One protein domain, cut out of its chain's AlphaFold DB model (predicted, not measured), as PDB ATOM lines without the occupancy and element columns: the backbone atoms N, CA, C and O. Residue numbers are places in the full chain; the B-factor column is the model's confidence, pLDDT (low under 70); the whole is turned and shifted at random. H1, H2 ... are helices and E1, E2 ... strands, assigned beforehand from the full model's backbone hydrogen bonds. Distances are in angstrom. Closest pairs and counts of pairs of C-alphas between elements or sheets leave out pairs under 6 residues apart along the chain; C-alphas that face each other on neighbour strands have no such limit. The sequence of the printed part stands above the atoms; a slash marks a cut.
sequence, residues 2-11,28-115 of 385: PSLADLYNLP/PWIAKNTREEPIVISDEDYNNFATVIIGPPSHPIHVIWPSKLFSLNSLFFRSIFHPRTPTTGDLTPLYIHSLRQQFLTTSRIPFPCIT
ATOM      1  N   PRO A   2       3.101  -2.122  35.949       29.75
ATOM      2  CA  PRO A   2       3.112  -3.014  37.110       29.75
ATOM      3  C   PRO A   2       1.692  -3.150  37.670       29.75
ATOM      4  O   PRO A   2       0.909  -2.198  37.607       29.75
ATOM      5  N   SER A   3       1.336  -4.335  38.159       34.06
ATOM      6  CA  SER A   3       0.048  -4.540  38.814       34.06
ATOM      7  C   SER A   3       0.017  -3.776  40.144       34.06
ATOM      8  O   SER A   3       1.056  -3.482  40.734       34.06
ATOM      9  N   LEU A   4      -1.172  -3.438  40.647       34.84
ATOM     10  CA  LEU A   4      -1.295  -2.813  41.971       34.84
ATOM     11  C   LEU A   4      -0.697  -3.697  43.071       34.84
ATOM     12  O   LEU A   4      -0.101  -3.168  44.000       34.84
ATOM     13  N   ALA A   5      -0.767  -5.024  42.924       37.06
ATOM     14  CA  ALA A   5      -0.074  -5.953  43.809       37.06
ATOM     15  C   ALA A   5       1.451  -5.759  43.767       37.06
ATOM     16  O   ALA A   5       2.080  -5.815  44.814       37.06
ATOM     17  N   ASP A   6       2.039  -5.444  42.612       38.56
ATOM     18  CA  ASP A   6       3.481  -5.172  42.473       38.56
ATOM     19  C   ASP A   6       3.886  -3.809  43.066       38.56
ATOM     20  O   ASP A   6       5.016  -3.637  43.513       38.56
ATOM     21  N   LEU A   7       2.966  -2.835  43.101       34.12
ATOM     22  CA  LEU A   7       3.182  -1.538  43.762       34.12
ATOM     23  C   LEU A   7       3.119  -1.641  45.294       34.12
ATOM     24  O   LEU A   7       3.780  -0.860  45.975       34.12
ATOM     25  N   TYR A   8       2.338  -2.590  45.821       38.69
ATOM     26  CA  TYR A   8       2.263  -2.895  47.256       38.69
ATOM     27  C   TYR A   8       3.275  -3.968  47.705       38.69
ATOM     28  O   TYR A   8       3.553  -4.056  48.896       38.69
ATOM     29  N   ASN A   9       3.859  -4.731  46.773       34.44
ATOM     30  CA  ASN A   9       4.866  -5.774  47.011       34.44
ATOM     31  C   ASN A   9       6.205  -5.447  46.321       34.44
ATOM     32  O   ASN A   9       6.768  -6.288  45.619       34.44
ATOM     33  N   LEU A  10       6.732  -4.229  46.482       30.52
ATOM     34  CA  LEU A  10       8.108  -3.967  46.051       30.52
ATOM     35  C   LEU A  10       9.067  -4.848  46.874       30.52
ATOM     36  O   LEU A  10       8.981  -4.829  48.104       30.52
ATOM     37  N   PRO A  11       9.984  -5.602  46.237       29.20
ATOM     38  CA  PRO A  11      10.984  -6.365  46.956       29.20
ATOM     39  C   PRO A  11      11.968  -5.374  47.574       29.20
ATOM     40  O   PRO A  11      12.817  -4.796  46.898       29.20
ATOM     41  N   PRO A  28       3.469  12.104  54.103       63.53
ATOM     42  CA  PRO A  28       3.792  13.532  54.118       63.53
ATOM     43  C   PRO A  28       3.401  14.285  52.837       63.53
ATOM     44  O   PRO A  28       3.051  15.464  52.912       63.53
ATOM     45  N   TRP A  29       3.437  13.637  51.662       70.06
ATOM     46  CA  TRP A  29       3.051  14.281  50.401       70.06
ATOM     47  C   TRP A  29       1.545  14.529  50.344       70.06
ATOM     48  O   TRP A  29       1.135  15.643  50.020       70.06
ATOM     49  N   ILE A  30       0.725  13.527  50.684       69.12
ATOM     50  CA  ILE A  30      -0.740  13.672  50.666       69.12
ATOM     51  C   ILE A  30      -1.159  14.769  51.643       69.12
ATOM     52  O   ILE A  30      -1.937  15.642  51.260       69.12
ATOM     53  N   ALA A  31      -0.603  14.759  52.860       68.50
ATOM     54  CA  ALA A  31      -0.877  15.777  53.870       68.50
ATOM     55  C   ALA A  31      -0.539  17.191  53.367       68.50
ATOM     56  O   ALA A  31      -1.319  18.113  53.555       68.50
ATOM     57  N   LYS A  32       0.587  17.363  52.662       72.62
ATOM     58  CA  LYS A  32       1.022  18.673  52.149       72.62
ATOM     59  C   LYS A  32       0.228  19.162  50.929       72.62
ATOM     60  O   LYS A  32       0.140  20.368  50.712       72.62
ATOM     61  N   ASN A  33      -0.291  18.256  50.097       67.50
ATOM     62  CA  ASN A  33      -0.824  18.597  48.768       67.50
ATOM     63  C   ASN A  33      -2.351  18.440  48.633       67.50
ATOM     64  O   ASN A  33      -2.911  18.789  47.589       67.50
ATOM     65  N   THR A  34      -3.045  17.955  49.665       70.31
ATOM     66  CA  THR A  34      -4.509  17.784  49.662       70.31
ATOM     67  C   THR A  34      -5.188  18.929  50.415       70.31
ATOM     68  O   THR A  34      -4.682  19.375  51.438       70.31
ATOM     69  N   ARG A  35      -6.336  19.432  49.924       64.56
ATOM     70  CA  ARG A  35      -7.101  20.492  50.617       64.56
ATOM     71  C   ARG A  35      -7.522  20.042  52.013       64.56
ATOM     72  O   ARG A  35      -8.230  19.042  52.143       64.56
ATOM     73  N   GLU A  36      -7.193  20.858  53.006       64.94
ATOM     74  CA  GLU A  36      -7.719  20.753  54.373       64.94
ATOM     75  C   GLU A  36      -9.104  21.397  54.529       64.94
ATOM     76  O   GLU A  36      -9.762  21.193  55.545       64.94
ATOM     77  N   GLU A  37      -9.577  22.133  53.514       69.31
ATOM     78  CA  GLU A  37     -10.906  22.751  53.518       69.31
ATOM     79  C   GLU A  37     -11.992  21.708  53.864       69.31
ATOM     80  O   GLU A  37     -11.935  20.570  53.371       69.31
ATOM     81  N   PRO A  38     -12.965  22.052  54.728       69.69
ATOM     82  CA  PRO A  38     -14.074  21.166  55.048       69.69
ATOM     83  C   PRO A  38     -14.849  20.798  53.783       69.69
ATOM     84  O   PRO A  38     -15.174  21.664  52.971       69.69
ATOM     85  N   ILE A  39     -15.171  19.514  53.624       75.00
ATOM     86  CA  ILE A  39     -16.104  19.094  52.581       75.00
ATOM     87  C   ILE A  39     -17.504  19.462  53.051       75.00
ATOM     88  O   ILE A  39     -17.966  18.966  54.077       75.00
ATOM     89  N   VAL A  40     -18.170  20.323  52.289       76.94
ATOM     90  CA  VAL A  40     -19.597  20.595  52.449       76.94
ATOM     91  C   VAL A  40     -20.358  19.545  51.645       76.94
ATOM     92  O   VAL A  40     -20.095  19.373  50.452       76.94
ATOM     93  N   ILE A  41     -21.252  18.825  52.320       78.06
ATOM     94  CA  ILE A  41     -22.137  17.830  51.708       78.06
ATOM     95  C   ILE A  41     -23.415  18.548  51.275       78.06
ATOM     96  O   ILE A  41     -24.030  19.244  52.083       78.06
ATOM     97  N   SER A  42     -23.811  18.370  50.020       78.44
ATOM     98  CA  SER A  42     -25.143  18.693  49.509       78.44
ATOM     99  C   SER A  42     -25.916  17.414  49.170       78.44
ATOM    100  O   SER A  42     -25.332  16.339  49.033       78.44
ATOM    101  N   ASP A  43     -27.233  17.521  48.988       71.88
ATOM    102  CA  ASP A  43     -28.089  16.373  48.649       71.88
ATOM    103  C   ASP A  43     -27.680  15.684  47.331       71.88
ATOM    104  O   ASP A  43     -27.815  14.471  47.183       71.88
ATOM    105  N   GLU A  44     -27.106  16.430  46.383       69.94
ATOM    106  CA  GLU A  44     -26.628  15.896  45.099       69.94
ATOM    107  C   GLU A  44     -25.423  14.952  45.250       69.94
ATOM    108  O   GLU A  44     -25.184  14.095  44.395       69.94
ATOM    109  N   ASP A  45     -24.686  15.065  46.356       73.31
ATOM    110  CA  ASP A  45     -23.455  14.313  46.593       73.31
ATOM    111  C   ASP A  45     -23.692  12.839  46.910       73.31
ATOM    112  O   ASP A  45     -22.785  12.016  46.754       73.31
ATOM    113  N   TYR A  46     -24.921  12.487  47.289       78.12
ATOM    114  CA  TYR A  46     -25.338  11.108  47.512       78.12
ATOM    115  C   TYR A  46     -25.482  10.307  46.214       78.12
ATOM    116  O   TYR A  46     -25.634   9.094  46.277       78.12
ATOM    117  N   ASN A  47     -25.384  10.947  45.044       79.62
ATOM    118  CA  ASN A  47     -25.521  10.275  43.749       79.62
ATOM    119  C   ASN A  47     -24.191   9.755  43.178       79.62
ATOM    120  O   ASN A  47     -24.198   8.949  42.249       79.62
ATOM    121  N   ASN A  48     -23.043  10.197  43.707       84.44
ATOM    122  CA  ASN A  48     -21.726   9.817  43.188       84.44
ATOM    123  C   ASN A  48     -21.043   8.767  44.074       84.44
ATOM    124  O   ASN A  48     -20.295   9.102  45.001       84.44
ATOM    125  N   PHE A  49     -21.287   7.494  43.770       90.56
ATOM    126  CA  PHE A  49     -20.779   6.360  44.537       90.56
ATOM    127  C   PHE A  49     -19.372   5.932  44.107       90.56
ATOM    128  O   PHE A  49     -19.063   5.804  42.924       90.56
ATOM    129  N   ALA A  50     -18.543   5.627  45.099       92.62
ATOM    130  CA  ALA A  50     -17.298   4.897  44.940       92.62
ATOM    131  C   ALA A  50     -17.441   3.504  45.561       92.62
ATOM    132  O   ALA A  50     -18.169   3.310  46.535       92.62
ATOM    133  N   THR A  51     -16.725   2.531  45.006       94.88
ATOM    134  CA  THR A  51     -16.589   1.203  45.611       94.88
ATOM    135  C   THR A  51     -15.178   1.041  46.158       94.88
ATOM    136  O   THR A  51     -14.214   1.037  45.396       94.88
ATOM    137  N   VAL A  52     -15.044   0.871  47.467       93.81
ATOM    138  CA  VAL A  52     -13.779   0.504  48.106       93.81
ATOM    139  C   VAL A  52     -13.781  -1.002  48.353       93.81
ATOM    140  O   VAL A  52     -14.743  -1.542  48.892       93.81
ATOM    141  N   ILE A  53     -12.732  -1.691  47.911       92.56
ATOM    142  CA  ILE A  53     -12.605  -3.147  48.016       92.56
ATOM    143  C   ILE A  53     -11.631  -3.464  49.150       92.56
ATOM    144  O   ILE A  53     -10.461  -3.089  49.065       92.56
ATOM    145  N   ILE A  54     -12.125  -4.144  50.183       92.25
ATOM    146  CA  ILE A  54     -11.359  -4.639  51.339       92.25
ATOM    147  C   ILE A  54     -11.503  -6.165  51.442       92.25
ATOM    148  O   ILE A  54     -12.220  -6.783  50.658       92.25
ATOM    149  N   GLY A  55     -10.852  -6.778  52.419       87.56
ATOM    150  CA  GLY A  55     -10.839  -8.218  52.637       87.56
ATOM    151  C   GLY A  55      -9.779  -8.947  51.805       87.56
ATOM    152  O   GLY A  55      -9.106  -8.358  50.952       87.56
ATOM    153  N   PRO A  56      -9.587 -10.249  52.065       86.56
ATOM    154  CA  PRO A  56      -8.633 -11.052  51.321       86.56
ATOM    155  C   PRO A  56      -9.069 -11.177  49.849       86.56
ATOM    156  O   PRO A  56     -10.267 -11.260  49.575       86.56
ATOM    157  N   PRO A  57      -8.133 -11.301  48.887       81.00
ATOM    158  CA  PRO A  57      -8.472 -11.439  47.466       81.00
ATOM    159  C   PRO A  57      -9.389 -12.628  47.147       81.00
ATOM    160  O   PRO A  57     -10.087 -12.615  46.138       81.00
ATOM    161  N   SER A  58      -9.383 -13.657  48.002       86.00
ATOM    162  CA  SER A  58     -10.264 -14.822  47.886       86.00
ATOM    163  C   SER A  58     -11.720 -14.526  48.257       86.00
ATOM    164  O   SER A  58     -12.611 -15.189  47.738       86.00
ATOM    165  N   HIS A  59     -11.964 -13.548  49.133       87.81
ATOM    166  CA  HIS A  59     -13.292 -13.159  49.614       87.81
ATOM    167  C   HIS A  59     -13.362 -11.630  49.765       87.81
ATOM    168  O   HIS A  59     -13.357 -11.117  50.888       87.81
ATOM    169  N   PRO A  60     -13.381 -10.887  48.644       91.06
ATOM    170  CA  PRO A  60     -13.398  -9.434  48.686       91.06
ATOM    171  C   PRO A  60     -14.743  -8.913  49.201       91.06
ATOM    172  O   PRO A  60     -15.815  -9.366  48.795       91.06
ATOM    173  N   ILE A  61     -14.678  -7.903  50.059       92.00
ATOM    174  CA  ILE A  61     -15.818  -7.134  50.547       92.00
ATOM    175  C   ILE A  61     -15.868  -5.830  49.752       92.00
ATOM    176  O   ILE A  61     -14.903  -5.064  49.708       92.00
ATOM    177  N   HIS A  62     -17.013  -5.567  49.128       93.44
ATOM    178  CA  HIS A  62     -17.247  -4.366  48.332       93.44
ATOM    179  C   HIS A  62     -18.037  -3.343  49.149       93.44
ATOM    180  O   HIS A  62     -19.248  -3.474  49.317       93.44
ATOM    181  N   VAL A  63     -17.357  -2.308  49.637       91.94
ATOM    182  CA  VAL A  63     -17.979  -1.200  50.367       91.94
ATOM    183  C   VAL A  63     -18.378  -0.119  49.368       91.94
ATOM    184  O   VAL A  63     -17.524   0.574  48.814       91.94
ATOM    185  N   ILE A  64     -19.679   0.011  49.110       92.81
ATOM    186  CA  ILE A  64     -20.234   0.974  48.152       92.81
ATOM    187  C   ILE A  64     -20.800   2.161  48.923       92.81
ATOM    188  O   ILE A  64     -21.681   1.987  49.762       92.81
ATOM    189  N   TRP A  65     -20.300   3.363  48.642       89.25
ATOM    190  CA  TRP A  65     -20.679   4.557  49.395       89.25
ATOM    191  C   TRP A  65     -20.434   5.849  48.596       89.25
ATOM    192  O   TRP A  65     -19.544   5.861  47.741       89.25
ATOM    193  N   PRO A  66     -21.161   6.957  48.851       90.75
ATOM    194  CA  PRO A  66     -20.834   8.251  48.257       90.75
ATOM    195  C   PRO A  66     -19.367   8.672  48.449       90.75
ATOM    196  O   PRO A  66     -18.840   8.715  49.563       90.75
ATOM    197  N   SER A  67     -18.701   9.023  47.350       89.56
ATOM    198  CA  SER A  67     -17.271   9.379  47.297       89.56
ATOM    199  C   SER A  67     -16.897  10.562  48.203       89.56
ATOM    200  O   SER A  67     -15.853  10.543  48.866       89.56
ATOM    201  N   LYS A  68     -17.779  11.564  48.307       88.44
ATOM    202  CA  LYS A  68     -17.589  12.691  49.232       88.44
ATOM    203  C   LYS A  68     -17.639  12.271  50.694       88.44
ATOM    204  O   LYS A  68     -16.882  12.820  51.490       88.44
ATOM    205  N   LEU A  69     -18.466  11.284  51.040       88.81
ATOM    206  CA  LEU A  69     -18.546  10.784  52.408       88.81
ATOM    207  C   LEU A  69     -17.255  10.052  52.787       88.81
ATOM    208  O   LEU A  69     -16.681  10.393  53.814       88.81
ATOM    209  N   PHE A  70     -16.693   9.186  51.931       89.88
ATOM    210  CA  PHE A  70     -15.342   8.631  52.162       89.88
ATOM    211  C   PHE A  70     -14.282   9.720  52.389       89.88
ATOM    212  O   PHE A  70     -13.357   9.563  53.184       89.88
ATOM    213  N   SER A  71     -14.429  10.838  51.687       89.62
ATOM    214  CA  SER A  71     -13.486  11.949  51.708       89.62
ATOM    215  C   SER A  71     -13.642  12.872  52.924       89.62
ATOM    216  O   SER A  71     -12.748  13.678  53.170       89.62
ATOM    217  N   LEU A  72     -14.729  12.792  53.701       87.19
ATOM    218  CA  LEU A  72     -15.051  13.775  54.747       87.19
ATOM    219  C   LEU A  72     -13.910  14.030  55.724       87.19
ATOM    220  O   LEU A  72     -13.531  15.181  55.920       87.19
ATOM    221  N   ASN A  73     -13.335  12.976  56.297       86.75
ATOM    222  CA  ASN A  73     -12.247  13.094  57.267       86.75
ATOM    223  C   ASN A  73     -10.975  12.349  56.841       86.75
ATOM    224  O   ASN A  73     -10.068  12.198  57.652       86.75
ATOM    225  N   SER A  74     -10.878  11.908  55.582       89.62
ATOM    226  CA  SER A  74      -9.695  11.225  55.045       89.62
ATOM    227  C   SER A  74      -9.038  12.038  53.931       89.62
ATOM    228  O   SER A  74      -9.590  12.161  52.833       89.62
ATOM    229  N   LEU A  75      -7.822  12.547  54.173       85.94
ATOM    230  CA  LEU A  75      -7.047  13.181  53.097       85.94
ATOM    231  C   LEU A  75      -6.617  12.159  52.036       85.94
ATOM    232  O   LEU A  75      -6.504  12.518  50.867       85.94
ATOM    233  N   PHE A  76      -6.439  10.886  52.408       88.50
ATOM    234  CA  PHE A  76      -6.172   9.813  51.450       88.50
ATOM    235  C   PHE A  76      -7.290   9.704  50.403       88.50
ATOM    236  O   PHE A  76      -7.023   9.877  49.212       88.50
ATOM    237  N   PHE A  77      -8.543   9.510  50.824       90.50
ATOM    238  CA  PHE A  77      -9.665   9.389  49.888       90.50
ATOM    239  C   PHE A  77      -9.918  10.684  49.112       90.50
ATOM    240  O   PHE A  77     -10.117  10.629  47.898       90.50
ATOM    241  N   ARG A  78      -9.779  11.855  49.755       88.50
ATOM    242  CA  ARG A  78      -9.815  13.156  49.059       88.50
ATOM    243  C   ARG A  78      -8.809  13.223  47.923       88.50
ATOM    244  O   ARG A  78      -9.143  13.680  46.834       88.50
ATOM    245  N   SER A  79      -7.583  12.765  48.170       86.62
ATOM    246  CA  SER A  79      -6.517  12.819  47.176       86.62
ATOM    247  C   SER A  79      -6.819  11.972  45.940       86.62
ATOM    248  O   SER A  79      -6.243  12.252  44.891       86.62
ATOM    249  N   ILE A  80      -7.717  10.984  46.034       88.69
ATOM    250  CA  ILE A  80      -8.077  10.093  44.927       88.69
ATOM    251  C   ILE A  80      -9.393  10.516  44.265       88.69
ATOM    252  O   ILE A  80      -9.436  10.640  43.044       88.69
ATOM    253  N   PHE A  81     -10.444  10.764  45.050       88.56
ATOM    254  CA  PHE A  81     -11.784  11.074  44.541       88.56
ATOM    255  C   PHE A  81     -11.957  12.537  44.127       88.56
ATOM    256  O   PHE A  81     -12.741  12.841  43.230       88.56
ATOM    257  N   HIS A  82     -11.217  13.446  44.764       83.81
ATOM    258  CA  HIS A  82     -11.309  14.888  44.534       83.81
ATOM    259  C   HIS A  82      -9.913  15.510  44.365       83.81
ATOM    260  O   HIS A  82      -9.522  16.402  45.129       83.81
ATOM    261  N   PRO A  83      -9.118  15.036  43.385       77.12
ATOM    262  CA  PRO A  83      -7.765  15.528  43.190       77.12
ATOM    263  C   PRO A  83      -7.782  17.006  42.785       77.12
ATOM    264  O   PRO A  83      -8.554  17.425  41.924       77.12
ATOM    265  N   ARG A  84      -6.893  17.812  43.379       69.62
ATOM    266  CA  ARG A  84      -6.607  19.152  42.852       69.62
ATOM    267  C   ARG A  84      -5.899  19.017  41.505       69.62
ATOM    268  O   ARG A  84      -4.996  18.194  41.367       69.62
ATOM    269  N   THR A  85      -6.234  19.891  40.561       62.53
ATOM    270  CA  THR A  85      -5.400  20.138  39.382       62.53
ATOM    271  C   THR A  85      -4.050  20.684  39.865       62.53
ATOM    272  O   THR A  85      -4.040  21.724  40.533       62.53
ATOM    273  N   PRO A  86      -2.916  20.006  39.614       57.94
ATOM    274  CA  PRO A  86      -1.619  20.518  40.038       57.94
ATOM    275  C   PRO A  86      -1.310  21.812  39.274       57.94
ATOM    276  O   PRO A  86      -1.391  21.855  38.050       57.94
ATOM    277  N   THR A  87      -0.967  22.880  39.997       48.03
ATOM    278  CA  THR A  87      -0.652  24.197  39.412       48.03
ATOM    279  C   THR A  87       0.726  24.252  38.746       48.03
ATOM    280  O   THR A  87       0.962  25.135  37.928       48.03
ATOM    281  N   THR A  88       1.624  23.306  39.045       47.31
ATOM    282  CA  THR A  88       2.949  23.187  38.413       47.31
ATOM    283  C   THR A  88       3.537  21.808  38.697       47.31
ATOM    284  O   THR A  88       3.652  21.461  39.864       47.31
ATOM    285  N   GLY A  89       3.918  21.059  37.649       59.56
ATOM    286  CA  GLY A  89       4.592  19.749  37.712       59.56
ATOM    287  C   GLY A  89       3.861  18.698  38.557       59.56
ATOM    288  O   GLY A  89       3.880  18.768  39.781       59.56
ATOM    289  N   ASP A  90       3.236  17.694  37.936       66.50
ATOM    290  CA  ASP A  90       2.556  16.640  38.698       66.50
ATOM    291  C   ASP A  90       3.572  15.754  39.447       66.50
ATOM    292  O   ASP A  90       4.088  14.774  38.919       66.50
ATOM    293  N   LEU A  91       3.873  16.130  40.692       72.06
ATOM    294  CA  LEU A  91       4.693  15.365  41.632       72.06
ATOM    295  C   LEU A  91       3.850  14.352  42.426       72.06
ATOM    296  O   LEU A  91       4.271  13.923  43.501       72.06
ATOM    297  N   THR A  92       2.642  14.009  41.957       74.69
ATOM    298  CA  THR A  92       1.808  12.989  42.597       74.69
ATOM    299  C   THR A  92       2.565  11.658  42.642       74.69
ATOM    300  O   THR A  92       3.021  11.181  41.601       74.69
ATOM    301  N   PRO A  93       2.675  11.013  43.819       78.12
ATOM    302  CA  PRO A  93       3.261   9.689  43.923       78.12
ATOM    303  C   PRO A  93       2.590   8.697  42.970       78.12
ATOM    304  O   PRO A  93       1.362   8.670  42.853       78.12
ATOM    305  N   LEU A  94       3.389   7.835  42.339       78.81
ATOM    306  CA  LEU A  94       2.917   6.908  41.305       78.81
ATOM    307  C   LEU A  94       1.738   6.034  41.769       78.81
ATOM    308  O   LEU A  94       0.824   5.771  40.989       78.81
ATOM    309  N   TYR A  95       1.720   5.622  43.041       79.06
ATOM    310  CA  TYR A  95       0.616   4.833  43.591       79.06
ATOM    311  C   TYR A  95      -0.697   5.633  43.653       79.06
ATOM    312  O   TYR A  95      -1.723   5.125  43.214       79.06
ATOM    313  N   ILE A  96      -0.683   6.901  44.091       82.31
ATOM    314  CA  ILE A  96      -1.881   7.762  44.069       82.31
ATOM    315  C   ILE A  96      -2.335   7.997  42.633       82.31
ATOM    316  O   ILE A  96      -3.531   7.936  42.356       82.31
ATOM    317  N   HIS A  97      -1.398   8.219  41.708       82.38
ATOM    318  CA  HIS A  97      -1.735   8.349  40.294       82.38
ATOM    319  C   HIS A  97      -2.430   7.081  39.766       82.38
ATOM    320  O   HIS A  97      -3.467   7.169  39.114       82.38
ATOM    321  N   SER A  98      -1.913   5.905  40.121       84.19
ATOM    322  CA  SER A  98      -2.489   4.611  39.733       84.19
ATOM    323  C   SER A  98      -3.892   4.408  40.314       84.19
ATOM    324  O   SER A  98      -4.806   4.032  39.582       84.19
ATOM    325  N   LEU A  99      -4.099   4.731  41.596       87.88
ATOM    326  CA  LEU A  99      -5.411   4.642  42.247       87.88
ATOM    327  C   LEU A  99      -6.426   5.624  41.641       87.88
ATOM    328  O   LEU A  99      -7.583   5.259  41.444       87.88
ATOM    329  N   ARG A 100      -6.000   6.844  41.281       88.62
ATOM    330  CA  ARG A 100      -6.842   7.815  40.557       88.62
ATOM    331  C   ARG A 100      -7.284   7.271  39.203       88.62
ATOM    332  O   ARG A 100      -8.470   7.311  38.898       88.62
ATOM    333  N   GLN A 101      -6.354   6.742  38.409       86.56
ATOM    334  CA  GLN A 101      -6.674   6.163  37.099       86.56
ATOM    335  C   GLN A 101      -7.622   4.966  37.222       86.56
ATOM    336  O   GLN A 101      -8.581   4.839  36.459       86.56
ATOM    337  N   GLN A 102      -7.404   4.108  38.218       87.38
ATOM    338  CA  GLN A 102      -8.294   2.984  38.479       87.38
ATOM    339  C   GLN A 102      -9.702   3.444  38.874       87.38
ATOM    340  O   GLN A 102     -10.693   2.923  38.359       87.38
ATOM    341  N   PHE A 103      -9.803   4.453  39.738       89.38
ATOM    342  CA  PHE A 103     -11.088   5.020  40.118       89.38
ATOM    343  C   PHE A 103     -11.814   5.648  38.920       89.38
ATOM    344  O   PHE A 103     -12.996   5.386  38.728       89.38
ATOM    345  N   LEU A 104     -11.115   6.402  38.067       87.69
ATOM    346  CA  LEU A 104     -11.709   7.009  36.868       87.69
ATOM    347  C   LEU A 104     -12.229   5.969  35.867       87.69
ATOM    348  O   LEU A 104     -13.223   6.212  35.189       87.69
ATOM    349  N   THR A 105     -11.564   4.818  35.766       87.38
ATOM    350  CA  THR A 105     -11.925   3.763  34.806       87.38
ATOM    351  C   THR A 105     -12.994   2.806  35.326       87.38
ATOM    352  O   THR A 105     -13.769   2.278  34.534       87.38
ATOM    353  N   THR A 106     -13.037   2.550  36.635       88.88
ATOM    354  CA  THR A 106     -13.861   1.466  37.206       88.88
ATOM    355  C   THR A 106     -14.757   1.889  38.366       88.88
ATOM    356  O   THR A 106     -15.525   1.066  38.863       88.88
ATOM    357  N   SER A 107     -14.629   3.129  38.847       88.44
ATOM    358  CA  SER A 107     -15.231   3.623  40.095       88.44
ATOM    359  C   SER A 107     -14.896   2.760  41.322       88.44
ATOM    360  O   SER A 107     -15.609   2.786  42.327       88.44
ATOM    361  N   ARG A 108     -13.801   1.986  41.250       90.94
ATOM    362  CA  ARG A 108     -13.358   1.043  42.281       90.94
ATOM    363  C   ARG A 108     -11.945   1.358  42.748       90.94
ATOM    364  O   ARG A 108     -11.083   1.696  41.941       90.94
ATOM    365  N   ILE A 109     -11.709   1.194  44.046       90.75
ATOM    366  CA  ILE A 109     -10.398   1.354  44.675       90.75
ATOM    367  C   ILE A 109     -10.109   0.132  45.551       90.75
ATOM    368  O   ILE A 109     -10.863  -0.118  46.491       90.75
ATOM    369  N   PRO A 110      -9.030  -0.623  45.293       88.25
ATOM    370  CA  PRO A 110      -8.531  -1.614  46.229       88.25
ATOM    371  C   PRO A 110      -7.904  -0.897  47.421       88.25
ATOM    372  O   PRO A 110      -7.181   0.089  47.259       88.25
ATOM    373  N   PHE A 111      -8.180  -1.391  48.619       88.19
ATOM    374  CA  PHE A 111      -7.712  -0.790  49.856       88.19
ATOM    375  C   PHE A 111      -7.027  -1.853  50.722       88.19
ATOM    376  O   PHE A 111      -7.522  -2.979  50.795       88.19
ATOM    377  N   PRO A 112      -5.887  -1.545  51.367       83.75
ATOM    378  CA  PRO A 112      -5.030  -2.551  51.995       83.75
ATOM    379  C   PRO A 112      -5.532  -3.007  53.378       83.75
ATOM    380  O   PRO A 112      -4.743  -3.185  54.301       83.75
ATOM    381  N   CYS A 113      -6.841  -3.205  53.531       87.31
ATOM    382  CA  CYS A 113      -7.420  -3.917  54.667       87.31
ATOM    383  C   CYS A 113      -7.697  -5.351  54.225       87.31
ATOM    384  O   CYS A 113      -8.672  -5.582  53.523       87.31
ATOM    385  N   ILE A 114      -6.842  -6.300  54.598       86.06
ATOM    386  CA  ILE A 114      -6.905  -7.703  54.154       86.06
ATOM    387  C   ILE A 114      -7.246  -8.680  55.283       86.06
ATOM    388  O   ILE A 114      -7.719  -9.783  55.011       86.06
ATOM    389  N   THR A 115      -7.016  -8.299  56.542       87.81
ATOM    390  CA  THR A 115      -7.376  -9.110  57.713       87.81
ATOM    391  C   THR A 115      -8.766  -8.743  58.228       87.81
ATOM    392  O   THR A 115      -9.265  -7.649  57.960       87.81
TER     393      THR A 115
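AT A GLANCE: This is residues 2 to 11 and 28 to 115 of the 385 residues of an uncharacterized protein of Sclerotinia borealis (strain F-4128) (UniProt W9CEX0). A small sheet, the hairpin of E1 and E2 with short E3 beside E1, makes one side of the model; H6, the longest helix, runs to it and ends by E3. H5 sits in the middle next to H6, with H4 and H2 packed on it, while H3 sits at one end of the hairpin and H1 is a small outlying piece near the start of H6. The printed part has 98 residues, with six named helices and three named strands in the order H1 H2 H3 E1 E2 H4 H5 H6 E3; the sheet runs E2 E1 E3, mixed, and the class is mixed, helices and strands. The whole is compact, with a radius of gyration of the C-alphas of 14.1 A, and spans 37 by 34 by 23 A.

HOW THE PARTS SIT: Begin with H1, residues 4 to 8, which is close to but not clearly touching H6, residues 94 to 106; the closest C-alphas, of Leu 7 and Tyr 95, are 6.9 A apart. Next comes H2, residues 28 to 33, which touches the hub H5, residues 75 to 81, at a steep tilt of 55 degrees, the same way; the closest C-alphas, of Ile 30 and Phe 76, are 6.7 A apart. H3, residues 43 to 47, only grazes the sheet, with its residues 45 to 47, and is only just on it, with 5 pairs of C-alphas within 10 A. E1, residues 49 to 54, and E2, residues 61 to 66, form an antiparallel hairpin; look at N 52 and O 63, 2.8 A apart. H4, residues 67 to 71, touches H5, with the C-alphas of Ser 71 and Arg 78 closest at 4.7 A. H5 touches H6 at a steep tilt of 43 degrees, the same way, with the C-alphas of Ile 80 and Arg 100 closest at 5.1 A. H6 is on the sheet but lies beside the strands, over none of them. E3, residues 108 to 110, is parallel to E1; N 53 and O 109 are 2.8 A apart. In H1, H2, H4, H5 and H6 every O i to N i+4 pair is within hydrogen-bond range; in H3 it is 0 of 1, with 1 of 2 O i to N i+3 pairs.

IN THESE COORDINATES: Find C-alpha 4 at (-1.295, -2.813, 41.971), where H1 begins. E1 and E2 measure 16.0 A and 16.3 A, and H5 10.0 A. Find C-alpha 94 at (2.917, 6.908, 41.305); from there H6 runs 18.1 A. E3 ends at C-alpha 110, (-8.531, -1.614, 46.229).

THE WHOLE: The farthest C-alphas, of Pro 11 and Asp 43, are 45.2 A apart. Residues 12 to 27 are not printed, and C-alphas 11 and 28 are 22.3 A apart across the cut. The link H5 to H6 is long, 12 residues. Mean pLDDT of the printed part is 76.6; 26 residues are under 70, among them 2 to 11 and 84 to 90.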